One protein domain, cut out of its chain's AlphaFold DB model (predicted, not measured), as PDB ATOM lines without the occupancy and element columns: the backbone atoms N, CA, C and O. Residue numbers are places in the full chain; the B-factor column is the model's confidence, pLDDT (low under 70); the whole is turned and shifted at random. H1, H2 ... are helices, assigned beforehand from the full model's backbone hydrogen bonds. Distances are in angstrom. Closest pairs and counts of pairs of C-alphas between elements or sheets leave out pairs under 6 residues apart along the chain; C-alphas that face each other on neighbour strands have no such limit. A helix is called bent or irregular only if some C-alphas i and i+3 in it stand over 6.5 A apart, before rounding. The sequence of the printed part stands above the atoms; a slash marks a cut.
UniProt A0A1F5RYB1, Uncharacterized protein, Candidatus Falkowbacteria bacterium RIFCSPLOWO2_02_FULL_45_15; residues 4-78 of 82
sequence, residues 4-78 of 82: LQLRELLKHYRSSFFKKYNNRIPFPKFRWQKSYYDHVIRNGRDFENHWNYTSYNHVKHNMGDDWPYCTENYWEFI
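Overview. This is residues 4 to 78 of the 82 residues of an uncharacterized protein of Candidatus Falkowbacteria bacterium RIFCSPLOWO2_02_FULL_45_15 (UniProt A0A1F5RYB1). Going along the printed part, you find an open, loose frame: the long helix H1 on one side, the helix H2 well away on the other, the two pointing nearly the same way with no contact between them. A long loop, residues 22 to 43, runs back from the end of H1 and crosses the gap to the beginning of H2; the short helix H3 follows just past the end of H2, and the tail, residues 61 to 78, folds back along the gap, with residues 73 to 78 sticking out. The printed part has 75 residues with three named helices, H1, H2 and H3 in that order, and no named strand. The class is all helix, yet under half of the residues, 34 of 75, are in named elements. The whole is loose, with a radius of gyration of the C-alphas of 15.4 A and spans of 40 by 36 by 26 A.

Arrangement. Begin with H1, residues 4 to 21, the longest helix with 18 residues, which touches no helix. Read on through Asn 22 to Asn 43, and you come to H2, residues 44 to 55. H1 and H2 are apart: no C-alpha of the one comes within 8 A of the other. Compare their N-to-C directions, (0.79, 0.50, -0.36) for H1 and (0.73, 0.65, -0.19) for H2. One residue further, past Tyr 56, look for H3, residues 57 to 60. H2 and H3 meet only through their link, which is tight, with 1 residue between them. The N-to-C direction of H3 is (-0.51, 0.86, -0.11), with x now falling along the helix. H1 and H3 are apart. In the backbone, every O i to N i+4 pair inside H1 and H2 is within hydrogen-bond range. H3, with four residues, is too short for such a pair, but its one O i to N i+3 pair is within range.

Along the chain. Find C-alpha 4 at (19.674, -38.157, 38.064); from there H1 runs 26.1 A to C-alpha 21 at (38.246, -23.772, 26.741). Then follow the loop past Gln 33, whose C-alpha is at (25.376, -20.368, 36.293), and on to C-alpha 44 at (3.068, -32.395, 21.146). There H2 begins, and it runs 16.3 A to C-alpha 55, with 12 residues. H3 goes from Asn 57 to Lys 60, where the C-alpha is at (13.176, -11.986, 21.353). None of the three helices is bent or irregular. From His 61 the tail leads to C-alpha 78 at (23.061, -34.164, 17.612).

Size, cuts and confidence. Look for the two C-alphas farthest apart at Pro 26 and Asn 43, 43.5 A from each other. The C-alphas of Leu 4 and Ile 78, the first and last printed, are 21.1 A apart. The link from H1 to H2 is long, with 22 residues between them, and the C-alphas of residues 22 to 43 lie 10 to 22 A from the mean of all C-alphas. Those of residues 61 to 78, the other long stretch with no named element, lie 9 to 19 A from it. Three stretches stand free: residues 23 to 29; residues 42 to 48, of which 44 to 48 belong to H2; and residues 73 to 78. The body without them has 55 residues and spans 33 by 29 by 21 A. The printed part has no cut, and it ends at residue 78 of a full chain of 82 residues. In the B-factor column the mean pLDDT of the printed part is 87.6, and two residues, 4 and 23, are under 70.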
ATOM      1  N   LEU A   4      18.308 -37.832  37.639       66.19
ATOM      2  CA  LEU A   4      19.674 -38.157  38.064       66.19
ATOM      3  C   LEU A   4      20.627 -38.372  36.876       66.19
ATOM      4  O   LEU A   4      21.756 -37.895  36.923       66.19
ATOM      5  N   GLN A   5      20.166 -39.004  35.793       80.81
ATOM      6  CA  GLN A   5      20.969 -39.213  34.580       80.81
ATOM      7  C   GLN A   5      21.262 -37.880  33.876       80.81
ATOM      8  O   GLN A   5      22.402 -37.627  33.493       80.81
ATOM      9  N   LEU A   6      20.269 -36.983  33.807       83.19
ATOM     10  CA  LEU A   6      20.443 -35.636  33.249       83.19
ATOM     11  C   LEU A   6      21.518 -34.839  34.004       83.19
ATOM     12  O   LEU A   6      22.334 -34.147  33.398       83.19
ATOM     13  N   ARG A   7      21.551 -34.951  35.337       86.38
ATOM     14  CA  ARG A   7      22.542 -34.249  36.161       86.38
ATOM     15  C   ARG A   7      23.968 -34.706  35.863       86.38
ATOM     16  O   ARG A   7      24.854 -33.856  35.768       86.38
ATOM     17  N   GLU A   8      24.199 -36.011  35.743       89.75
ATOM     18  CA  GLU A   8      25.535 -36.539  35.444       89.75
ATOM     19  C   GLU A   8      25.979 -36.176  34.024       89.75
ATOM     20  O   GLU A   8      27.117 -35.746  33.830       89.75
ATOM     21  N   LEU A   9      25.057 -36.210  33.061       89.19
ATOM     22  CA  LEU A   9      25.318 -35.774  31.692       89.19
ATOM     23  C   LEU A   9      25.695 -34.279  31.625       89.19
ATOM     24  O   LEU A   9      26.710 -33.907  31.036       89.19
ATOM     25  N   LEU A  10      24.951 -33.405  32.311       89.88
ATOM     26  CA  LEU A  10      25.273 -31.973  32.375       89.88
ATOM     27  C   LEU A  10      26.624 -31.702  33.049       89.88
ATOM     28  O   LEU A  10      27.360 -30.810  32.621       89.88
ATOM     29  N   LYS A  11      26.976 -32.456  34.098       91.00
ATOM     30  CA  LYS A  11      28.312 -32.371  34.707       91.00
ATOM     31  C   LYS A  11      29.395 -32.759  33.704       91.00
ATOM     32  O   LYS A  11      30.404 -32.056  33.625       91.00
ATOM     33  N   HIS A  12      29.177 -33.831  32.942       91.44
ATOM     34  CA  HIS A  12      30.100 -34.273  31.904       91.44
ATOM     35  C   HIS A  12      30.327 -33.169  30.862       91.44
ATOM     36  O   HIS A  12      31.465 -32.733  30.691       91.44
ATOM     37  N   TYR A  13      29.267 -32.623  30.256       90.62
ATOM     38  CA  TYR A  13      29.406 -31.565  29.248       90.62
ATOM     39  C   TYR A  13      30.080 -30.300  29.795       90.62
ATOM     40  O   TYR A  13      30.978 -29.750  29.155       90.62
ATOM     41  N   ARG A  14      29.716 -29.857  31.007       91.56
ATOM     42  CA  ARG A  14      30.354 -28.694  31.651       91.56
ATOM     43  C   ARG A  14      31.851 -28.913  31.869       91.56
ATOM     44  O   ARG A  14      32.634 -27.988  31.647       91.56
ATOM     45  N   SER A  15      32.237 -30.115  32.300       91.00
ATOM     46  CA  SER A  15      33.635 -30.508  32.503       91.00
ATOM     47  C   SER A  15      34.402 -30.544  31.180       91.00
ATOM     48  O   SER A  15      35.459 -29.926  31.067       91.00
ATOM     49  N   SER A  16      33.836 -31.183  30.154       91.12
ATOM     50  CA  SER A  16      34.422 -31.276  28.814       91.12
ATOM     51  C   SER A  16      34.623 -29.897  28.179       91.12
ATOM     52  O   SER A  16      35.702 -29.610  27.655       91.12
ATOM     53  N   PHE A  17      33.636 -29.003  28.300       90.38
ATOM     54  CA  PHE A  17      33.749 -27.620  27.837       90.38
ATOM     55  C   PHE A  17      34.885 -26.880  28.544       90.38
ATOM     56  O   PHE A  17      35.741 -26.285  27.889       90.38
ATOM     57  N   PHE A  18      34.935 -26.944  29.879       88.62
ATOM     58  CA  PHE A  18      36.013 -26.310  30.629       88.62
ATOM     59  C   PHE A  18      37.371 -26.891  30.231       88.62
ATOM     60  O   PHE A  18      38.257 -26.138  29.847       88.62
ATOM     61  N   LYS A  19      37.539 -28.214  30.203       89.38
ATOM     62  CA  LYS A  19      38.804 -28.840  29.789       89.38
ATOM     63  C   LYS A  19      39.296 -28.328  28.427       89.38
ATOM     64  O   LYS A  19      40.496 -28.138  28.253       89.38
ATOM     65  N   LYS A  20      38.383 -28.062  27.487       89.50
ATOM     66  CA  LYS A  20      38.705 -27.559  26.144       89.50
ATOM     67  C   LYS A  20      38.970 -26.043  26.088       89.50
ATOM     68  O   LYS A  20      39.794 -25.609  25.283       89.50
ATOM     69  N   TYR A  21      38.296 -25.235  26.914       87.25
ATOM     70  CA  TYR A  21      38.246 -23.772  26.741       87.25
ATOM     71  C   TYR A  21      38.599 -22.913  27.979       87.25
ATOM     72  O   TYR A  21      38.677 -21.694  27.831       87.25
ATOM     73  N   ASN A  22      38.855 -23.494  29.164       73.12
ATOM     74  CA  ASN A  22      38.913 -22.830  30.492       73.12
ATOM     75  C   ASN A  22      39.822 -21.587  30.619       73.12
ATOM     76  O   ASN A  22      39.654 -20.822  31.557       73.12
ATOM     77  N   ASN A  23      40.737 -21.323  29.685       67.69
ATOM     78  CA  ASN A  23      41.667 -20.190  29.768       67.69
ATOM     79  C   ASN A  23      41.648 -19.262  28.543       67.69
ATOM     80  O   ASN A  23      42.545 -18.441  28.392       67.69
ATOM     81  N   ARG A  24      40.658 -19.382  27.647       74.25
ATOM     82  CA  ARG A  24      40.620 -18.554  26.424       74.25
ATOM     83  C   ARG A  24      40.082 -17.139  26.646       74.25
ATOM     84  O   ARG A  24      40.360 -16.268  25.832       74.25
ATOM     85  N   ILE A  25      39.327 -16.906  27.721       73.00
ATOM     86  CA  ILE A  25      38.713 -15.604  28.018       73.00
ATOM     87  C   ILE A  25      39.331 -15.057  29.314       73.00
ATOM     88  O   ILE A  25      39.028 -15.577  30.393       73.00
ATOM     89  N   PRO A  26      40.214 -14.045  29.234       74.69
ATOM     90  CA  PRO A  26      40.974 -13.569  30.388       74.69
ATOM     91  C   PRO A  26      40.125 -12.759  31.379       74.69
ATOM     92  O   PRO A  26      40.350 -12.860  32.588       74.69
ATOM     93  N   PHE A  27      39.129 -11.995  30.910       82.06
ATOM     94  CA  PHE A  27      38.222 -11.239  31.777       82.06
ATOM     95  C   PHE A  27      36.896 -10.873  31.075       82.06
ATOM     96  O   PHE A  27      36.944 -10.385  29.948       82.06
ATOM     97  N   PRO A  28      35.730 -11.054  31.729       80.06
ATOM     98  CA  PRO A  28      35.536 -11.796  32.974       80.06
ATOM     99  C   PRO A  28      35.807 -13.295  32.773       80.06
ATOM    100  O   PRO A  28      35.572 -13.848  31.700       80.06
ATOM    101  N   LYS A  29      36.295 -13.973  33.820       83.69
ATOM    102  CA  LYS A  29      36.480 -15.431  33.772       83.69
ATOM    103  C   LYS A  29      35.132 -16.102  33.522       83.69
ATOM    104  O   LYS A  29      34.190 -15.873  34.283       83.69
ATOM    105  N   PHE A  30      35.067 -16.955  32.504       86.44
ATOM    106  CA  PHE A  30      33.869 -17.731  32.208       86.44
ATOM    107  C   PHE A  30      33.463 -18.590  33.413       86.44
ATOM    108  O   PHE A  30      34.294 -19.264  34.029       86.44
ATOM    109  N   ARG A  31      32.172 -18.570  33.754       86.56
ATOM    110  CA  ARG A  31      31.580 -19.397  34.809       86.56
ATOM    111  C   ARG A  31      30.187 -19.835  34.381       86.56
ATOM    112  O   ARG A  31      29.390 -19.010  33.943       86.56
ATOM    113  N   TRP A  32      29.873 -21.112  34.576       89.25
ATOM    114  CA  TRP A  32      28.493 -21.582  34.475       89.25
ATOM    115  C   TRP A  32      27.631 -20.945  35.569       89.25
ATOM    116  O   TRP A  32      28.085 -20.763  36.703       89.25
ATOM    117  N   GLN A  33      26.364 -20.669  35.260       91.44
ATOM    118  CA  GLN A  33      25.376 -20.368  36.293       91.44
ATOM    119  C   GLN A  33      25.203 -21.569  37.244       91.44
ATOM    120  O   GLN A  33      25.348 -22.732  36.847       91.44
ATOM    121  N   LYS A  34      24.921 -21.282  38.525       89.06
ATOM    122  CA  LYS A  34      24.884 -22.292  39.603       89.06
ATOM    123  C   LYS A  34      23.819 -23.368  39.364       89.06
ATOM    124  O   LYS A  34      24.073 -24.541  39.631       89.06
ATOM    125  N   SER A  35      22.660 -22.974  38.853       89.19
ATOM    126  CA  SER A  35      21.523 -23.845  38.553       89.19
ATOM    127  C   SER A  35      21.221 -23.864  37.053       89.19
ATOM    128  O   SER A  35      21.871 -23.181  36.260       89.19
ATOM    129  N   TYR A  36      20.268 -24.704  36.668       90.19
ATOM    130  CA  TYR A  36      19.667 -24.742  35.340       90.19
ATOM    131  C   TYR A  36      18.158 -24.928  35.500       90.19
ATOM    132  O   TYR A  36      17.698 -25.387  36.549       90.19
ATOM    133  N   TYR A  37      17.408 -24.542  34.475       91.50
ATOM    134  CA  TYR A  37      15.975 -24.789  34.388       91.50
ATOM    135  C   TYR A  37      15.743 -26.118  33.664       91.50
ATOM    136  O   TYR A  37      16.304 -26.327  32.589       91.50
ATOM    137  N   ASP A  38      14.956 -27.016  34.261       91.06
ATOM    138  CA  ASP A  38      14.496 -28.254  33.635       91.06
ATOM    139  C   ASP A  38      12.968 -28.280  33.530       91.06
ATOM    140  O   ASP A  38      12.265 -27.987  34.496       91.06
ATOM    141  N   HIS A  39      12.458 -28.645  32.351       91.31
ATOM    142  CA  HIS A  39      11.033 -28.837  32.083       91.31
ATOM    143  C   HIS A  39      10.831 -30.147  31.327       91.31
ATOM    144  O   HIS A  39      11.531 -30.431  30.356       91.31
ATOM    145  N   VAL A  40       9.882 -30.961  31.788       92.25
ATOM    146  CA  VAL A  40       9.508 -32.205  31.108       92.25
ATOM    147  C   VAL A  40       8.420 -31.881  30.100       92.25
ATOM    148  O   VAL A  40       7.318 -31.518  30.506       92.25
ATOM    149  N   ILE A  41       8.719 -32.073  28.816       94.38
ATOM    150  CA  ILE A  41       7.757 -31.910  27.726       94.38
ATOM    151  C   ILE A  41       6.716 -33.028  27.804       94.38
ATOM    152  O   ILE A  41       7.065 -34.210  27.788       94.38
ATOM    153  N   ARG A  42       5.434 -32.664  27.925       94.12
ATOM    154  CA  ARG A  42       4.366 -33.639  28.239       94.12
ATOM    155  C   ARG A  42       3.506 -34.055  27.054       94.12
ATOM    156  O   ARG A  42       2.795 -35.049  27.150       94.12
ATOM    157  N   ASN A  43       3.505 -33.275  25.978       96.81
ATOM    158  CA  ASN A  43       2.685 -33.524  24.795       96.81
ATOM    159  C   ASN A  43       3.229 -32.760  23.575       96.81
ATOM    160  O   ASN A  43       4.152 -31.956  23.695       96.81
ATOM    161  N   GLY A  44       2.631 -33.003  22.406       97.75
ATOM    162  CA  GLY A  44       3.068 -32.395  21.146       97.75
ATOM    163  C   GLY A  44       2.934 -30.871  21.104       97.75
ATOM    164  O   GLY A  44       3.808 -30.201  20.568       97.75
ATOM    165  N   ARG A  45       1.897 -30.300  21.728       97.50
ATOM    166  CA  ARG A  45       1.735 -28.838  21.772       97.50
ATOM    167  C   ARG A  45       2.795 -28.180  22.653       97.50
ATOM    168  O   ARG A  45       3.316 -27.124  22.318       97.50
ATOM    169  N   ASP A  46       3.115 -28.812  23.776       96.88
ATOM    170  CA  ASP A  46       4.185 -28.381  24.673       96.88
ATOM    171  C   ASP A  46       5.552 -28.451  23.977       96.88
ATOM    172  O   ASP A  46       6.350 -27.522  24.090       96.88
ATOM    173  N   PHE A  47       5.782 -29.504  23.186       95.88
ATOM    174  CA  PHE A  47       6.969 -29.631  22.343       95.88
ATOM    175  C   PHE A  47       7.073 -28.486  21.330       95.88
ATOM    176  O   PHE A  47       8.086 -27.795  21.302       95.88
ATOM    177  N   GLU A  48       6.017 -28.246  20.549       96.62
ATOM    178  CA  GLU A  48       5.971 -27.187  19.531       96.62
ATOM    179  C   GLU A  48       6.244 -25.804  20.138       96.62
ATOM    180  O   GLU A  48       7.030 -25.023  19.605       96.62
ATOM    181  N   ASN A  49       5.653 -25.513  21.301       95.75
ATOM    182  CA  ASN A  49       5.884 -24.254  22.002       95.75
ATOM    183  C   ASN A  49       7.349 -24.093  22.438       95.75
ATOM    184  O   ASN A  49       7.915 -23.013  22.278       95.75
ATOM    185  N   HIS A  50       7.965 -25.146  22.987       95.00
ATOM    186  CA  HIS A  50       9.363 -25.103  23.422       95.00
ATOM    187  C   HIS A  50      10.332 -25.022  22.243       95.00
ATOM    188  O   HIS A  50      11.289 -24.254  22.313       95.00
ATOM    189  N   TRP A  51      10.051 -25.747  21.157       93.19
ATOM    190  CA  TRP A  51      10.804 -25.670  19.908       93.19
ATOM    191  C   TRP A  51      10.788 -24.244  19.350       93.19
ATOM    192  O   TRP A  51      11.839 -23.623  19.197       93.19
ATOM    193  N   ASN A  52       9.595 -23.669  19.170       93.50
ATOM    194  CA  ASN A  52       9.442 -22.296  18.692       93.50
ATOM    195  C   ASN A  52      10.126 -21.294  19.632       93.50
ATOM    196  O   ASN A  52      10.785 -20.364  19.172       93.50
ATOM    197  N   TYR A  53      10.023 -21.490  20.951       93.25
ATOM    198  CA  TYR A  53      10.719 -20.638  21.914       93.25
ATOM    199  C   TYR A  53      12.235 -20.646  21.692       93.25
ATOM    200  O   TYR A  53      12.846 -19.579  21.703       93.25
ATOM    201  N   THR A  54      12.844 -21.818  21.490       91.25
ATOM    202  CA  THR A  54      14.289 -21.926  21.251       91.25
ATOM    203  C   THR A  54      14.699 -21.356  19.898       91.25
ATOM    204  O   THR A  54      15.665 -20.593  19.855       91.25
ATOM    205  N   SER A  55      13.938 -21.629  18.834       90.06
ATOM    206  CA  SER A  55      14.231 -21.141  17.481       90.06
ATOM    207  C   SER A  55      14.141 -19.616  17.393       90.06
ATOM    208  O   SER A  55      15.027 -18.983  16.828       90.06
ATOM    209  N   TYR A  56      13.134 -18.995  18.021       91.50
ATOM    210  CA  TYR A  56      12.900 -17.543  17.956       91.50
ATOM    211  C   TYR A  56      13.490 -16.746  19.134       91.50
ATOM    212  O   TYR A  56      13.245 -15.543  19.264       91.50
ATOM    213  N   ASN A  57      14.289 -17.373  20.004       92.69
ATOM    214  CA  ASN A  57      14.873 -16.691  21.165       92.69
ATOM    215  C   ASN A  57      15.809 -15.536  20.756       92.69
ATOM    216  O   ASN A  57      15.889 -14.514  21.438       92.69
ATOM    217  N   HIS A  58      16.491 -15.682  19.619       93.44
ATOM    218  CA  HIS A  58      17.361 -14.650  19.060       93.44
ATOM    219  C   HIS A  58      16.572 -13.382  18.687       93.44
ATOM    220  O   HIS A  58      16.989 -12.282  19.051       93.44
ATOM    221  N   VAL A  59      15.387 -13.528  18.073       92.12
ATOM    222  CA  VAL A  59      14.475 -12.415  17.756       92.12
ATOM    223  C   VAL A  59      14.029 -11.721  19.038       92.12
ATOM    224  O   VAL A  59      14.144 -10.505  19.167       92.12
ATOM    225  N   LYS A  60      13.597 -12.501  20.039       92.31
ATOM    226  CA  LYS A  60      13.176 -11.986  21.353       92.31
ATOM    227  C   LYS A  60      14.264 -11.142  22.035       92.31
ATOM    228  O   LYS A  60      13.939 -10.218  22.781       92.31
ATOM    229  N   HIS A  61      15.535 -11.461  21.804       93.50
ATOM    230  CA  HIS A  61      16.686 -10.758  22.371       93.50
ATOM    231  C   HIS A  61      17.375  -9.786  21.397       93.50
ATOM    232  O   HIS A  61      18.452  -9.287  21.722       93.50
ATOM    233  N   ASN A  62      16.751  -9.462  20.257       93.44
ATOM    234  CA  ASN A  62      17.259  -8.522  19.248       93.44
ATOM    235  C   ASN A  62      18.652  -8.889  18.697       93.44
ATOM    236  O   ASN A  62      19.496  -8.017  18.500       93.44
ATOM    237  N   MET A  63      18.910 -10.181  18.468       88.94
ATOM    238  CA  MET A  63      20.207 -10.683  17.987       88.94
ATOM    239  C   MET A  63      20.346 -10.752  16.450       88.94
ATOM    240  O   MET A  63      21.392 -11.175  15.964       88.94
ATOM    241  N   GLY A  64      19.345 -10.273  15.700       85.88
ATOM    242  CA  GLY A  64      19.327 -10.240  14.229       85.88
ATOM    243  C   GLY A  64      18.853 -11.549  13.594       85.88
ATOM    244  O   GLY A  64      19.021 -12.610  14.186       85.88
ATOM    245  N   ASP A  65      18.255 -11.465  12.403       81.12
ATOM    246  CA  ASP A  65      17.558 -12.593  11.758       81.12
ATOM    247  C   ASP A  65      18.509 -13.712  11.282       81.12
ATOM    248  O   ASP A  65      18.139 -14.882  11.283       81.12
ATOM    249  N   ASP A  66      19.765 -13.381  10.961       83.44
ATOM    250  CA  ASP A  66      20.788 -14.333  10.494       83.44
ATOM    251  C   ASP A  66      21.582 -14.980  11.651       83.44
ATOM    252  O   ASP A  66      22.797 -15.183  11.562       83.44
ATOM    253  N   TRP A  67      20.934 -15.265  12.785       87.94
ATOM    254  CA  TRP A  67      21.624 -15.779  13.971       87.94
ATOM    255  C   TRP A  67      22.187 -17.196  13.732       87.94
ATOM    256  O   TRP A  67      21.423 -18.153  13.590       87.94
ATOM    257  N   PRO A  68      23.523 -17.393  13.744       86.38
ATOM    258  CA  PRO A  68      24.107 -18.667  13.335       86.38
ATOM    259  C   PRO A  68      23.974 -19.745  14.413       86.38
ATOM    260  O   PRO A  68      23.987 -20.927  14.090       86.38
ATOM    261  N   TYR A  69      23.808 -19.371  15.687       84.69
ATOM    262  CA  TYR A  69      23.808 -20.293  16.831       84.69
ATOM    263  C   TYR A  69      22.423 -20.871  17.155       84.69
ATOM    264  O   TYR A  69      22.017 -20.917  18.318       84.69
ATOM    265  N   CYS A  70      21.711 -21.293  16.112       81.50
ATOM    266  CA  CYS A  70      20.422 -21.976  16.155       81.50
ATOM    267  C   CYS A  70      20.608 -23.479  15.877       81.50
ATOM    268  O   CYS A  70      21.509 -23.868  15.134       81.50
ATOM    269  N   THR A  71      19.791 -24.337  16.497       76.44
ATOM    270  CA  THR A  71      19.925 -25.806  16.401       76.44
ATOM    271  C   THR A  71      19.809 -26.303  14.960       76.44
ATOM    272  O   THR A  71      20.488 -27.249  14.572       76.44
ATOM    273  N   GLU A  72      19.012 -25.615  14.149       78.38
ATOM    274  CA  GLU A  72      18.766 -25.888  12.736       78.38
ATOM    275  C   GLU A  72      20.033 -25.800  11.868       78.38
ATOM    276  O   GLU A  72      20.049 -26.347  10.765       78.38
ATOM    277  N   ASN A  73      21.096 -25.156  12.362       83.75
ATOM    278  CA  ASN A  73      22.358 -24.983  11.644       83.75
ATOM    279  C   ASN A  73      23.412 -26.055  11.975       83.75
ATOM    280  O   ASN A  73      24.478 -26.036  11.367       83.75
ATOM    281  N   TYR A  74      23.148 -26.953  12.935       84.44
ATOM    282  CA  TYR A  74      24.164 -27.852  13.500       84.44
ATOM    283  C   TYR A  74      23.655 -29.279  13.762       84.44
ATOM    284  O   TYR A  74      23.793 -29.824  14.865       84.44
ATOM    285  N   TRP A  75      23.048 -29.899  12.754       81.69
ATOM    286  CA  TRP A  75      22.517 -31.265  12.847       81.69
ATOM    287  C   TRP A  75      23.597 -32.310  13.149       81.69
ATOM    288  O   TRP A  75      23.325 -33.314  13.801       81.69
ATOM    289  N   GLU A  76      24.834 -32.060  12.728       83.19
ATOM    290  CA  GLU A  76      25.987 -32.934  12.936       83.19
ATOM    291  C   GLU A  76      26.422 -33.067  14.403       83.19
ATOM    292  O   GLU A  76      27.208 -33.957  14.728       83.19
ATOM    293  N   PHE A  77      25.939 -32.189  15.289       75.94
ATOM    294  CA  PHE A  77      26.235 -32.229  16.726       75.94
ATOM    295  C   PHE A  77      25.109 -32.842  17.557       75.94
ATOM    296  O   PHE A  77      25.174 -32.814  18.788       75.94
ATOM    297  N   ILE A  78      24.071 -33.380  16.914       78.25
ATOM    298  CA  ILE A  78      23.061 -34.164  17.612       78.25
ATOM    299  C   ILE A  78      23.683 -35.523  17.928       78.25
ATOM    300  O   ILE A  78      23.856 -36.360  17.044       78.25
TER     301      ILE A  78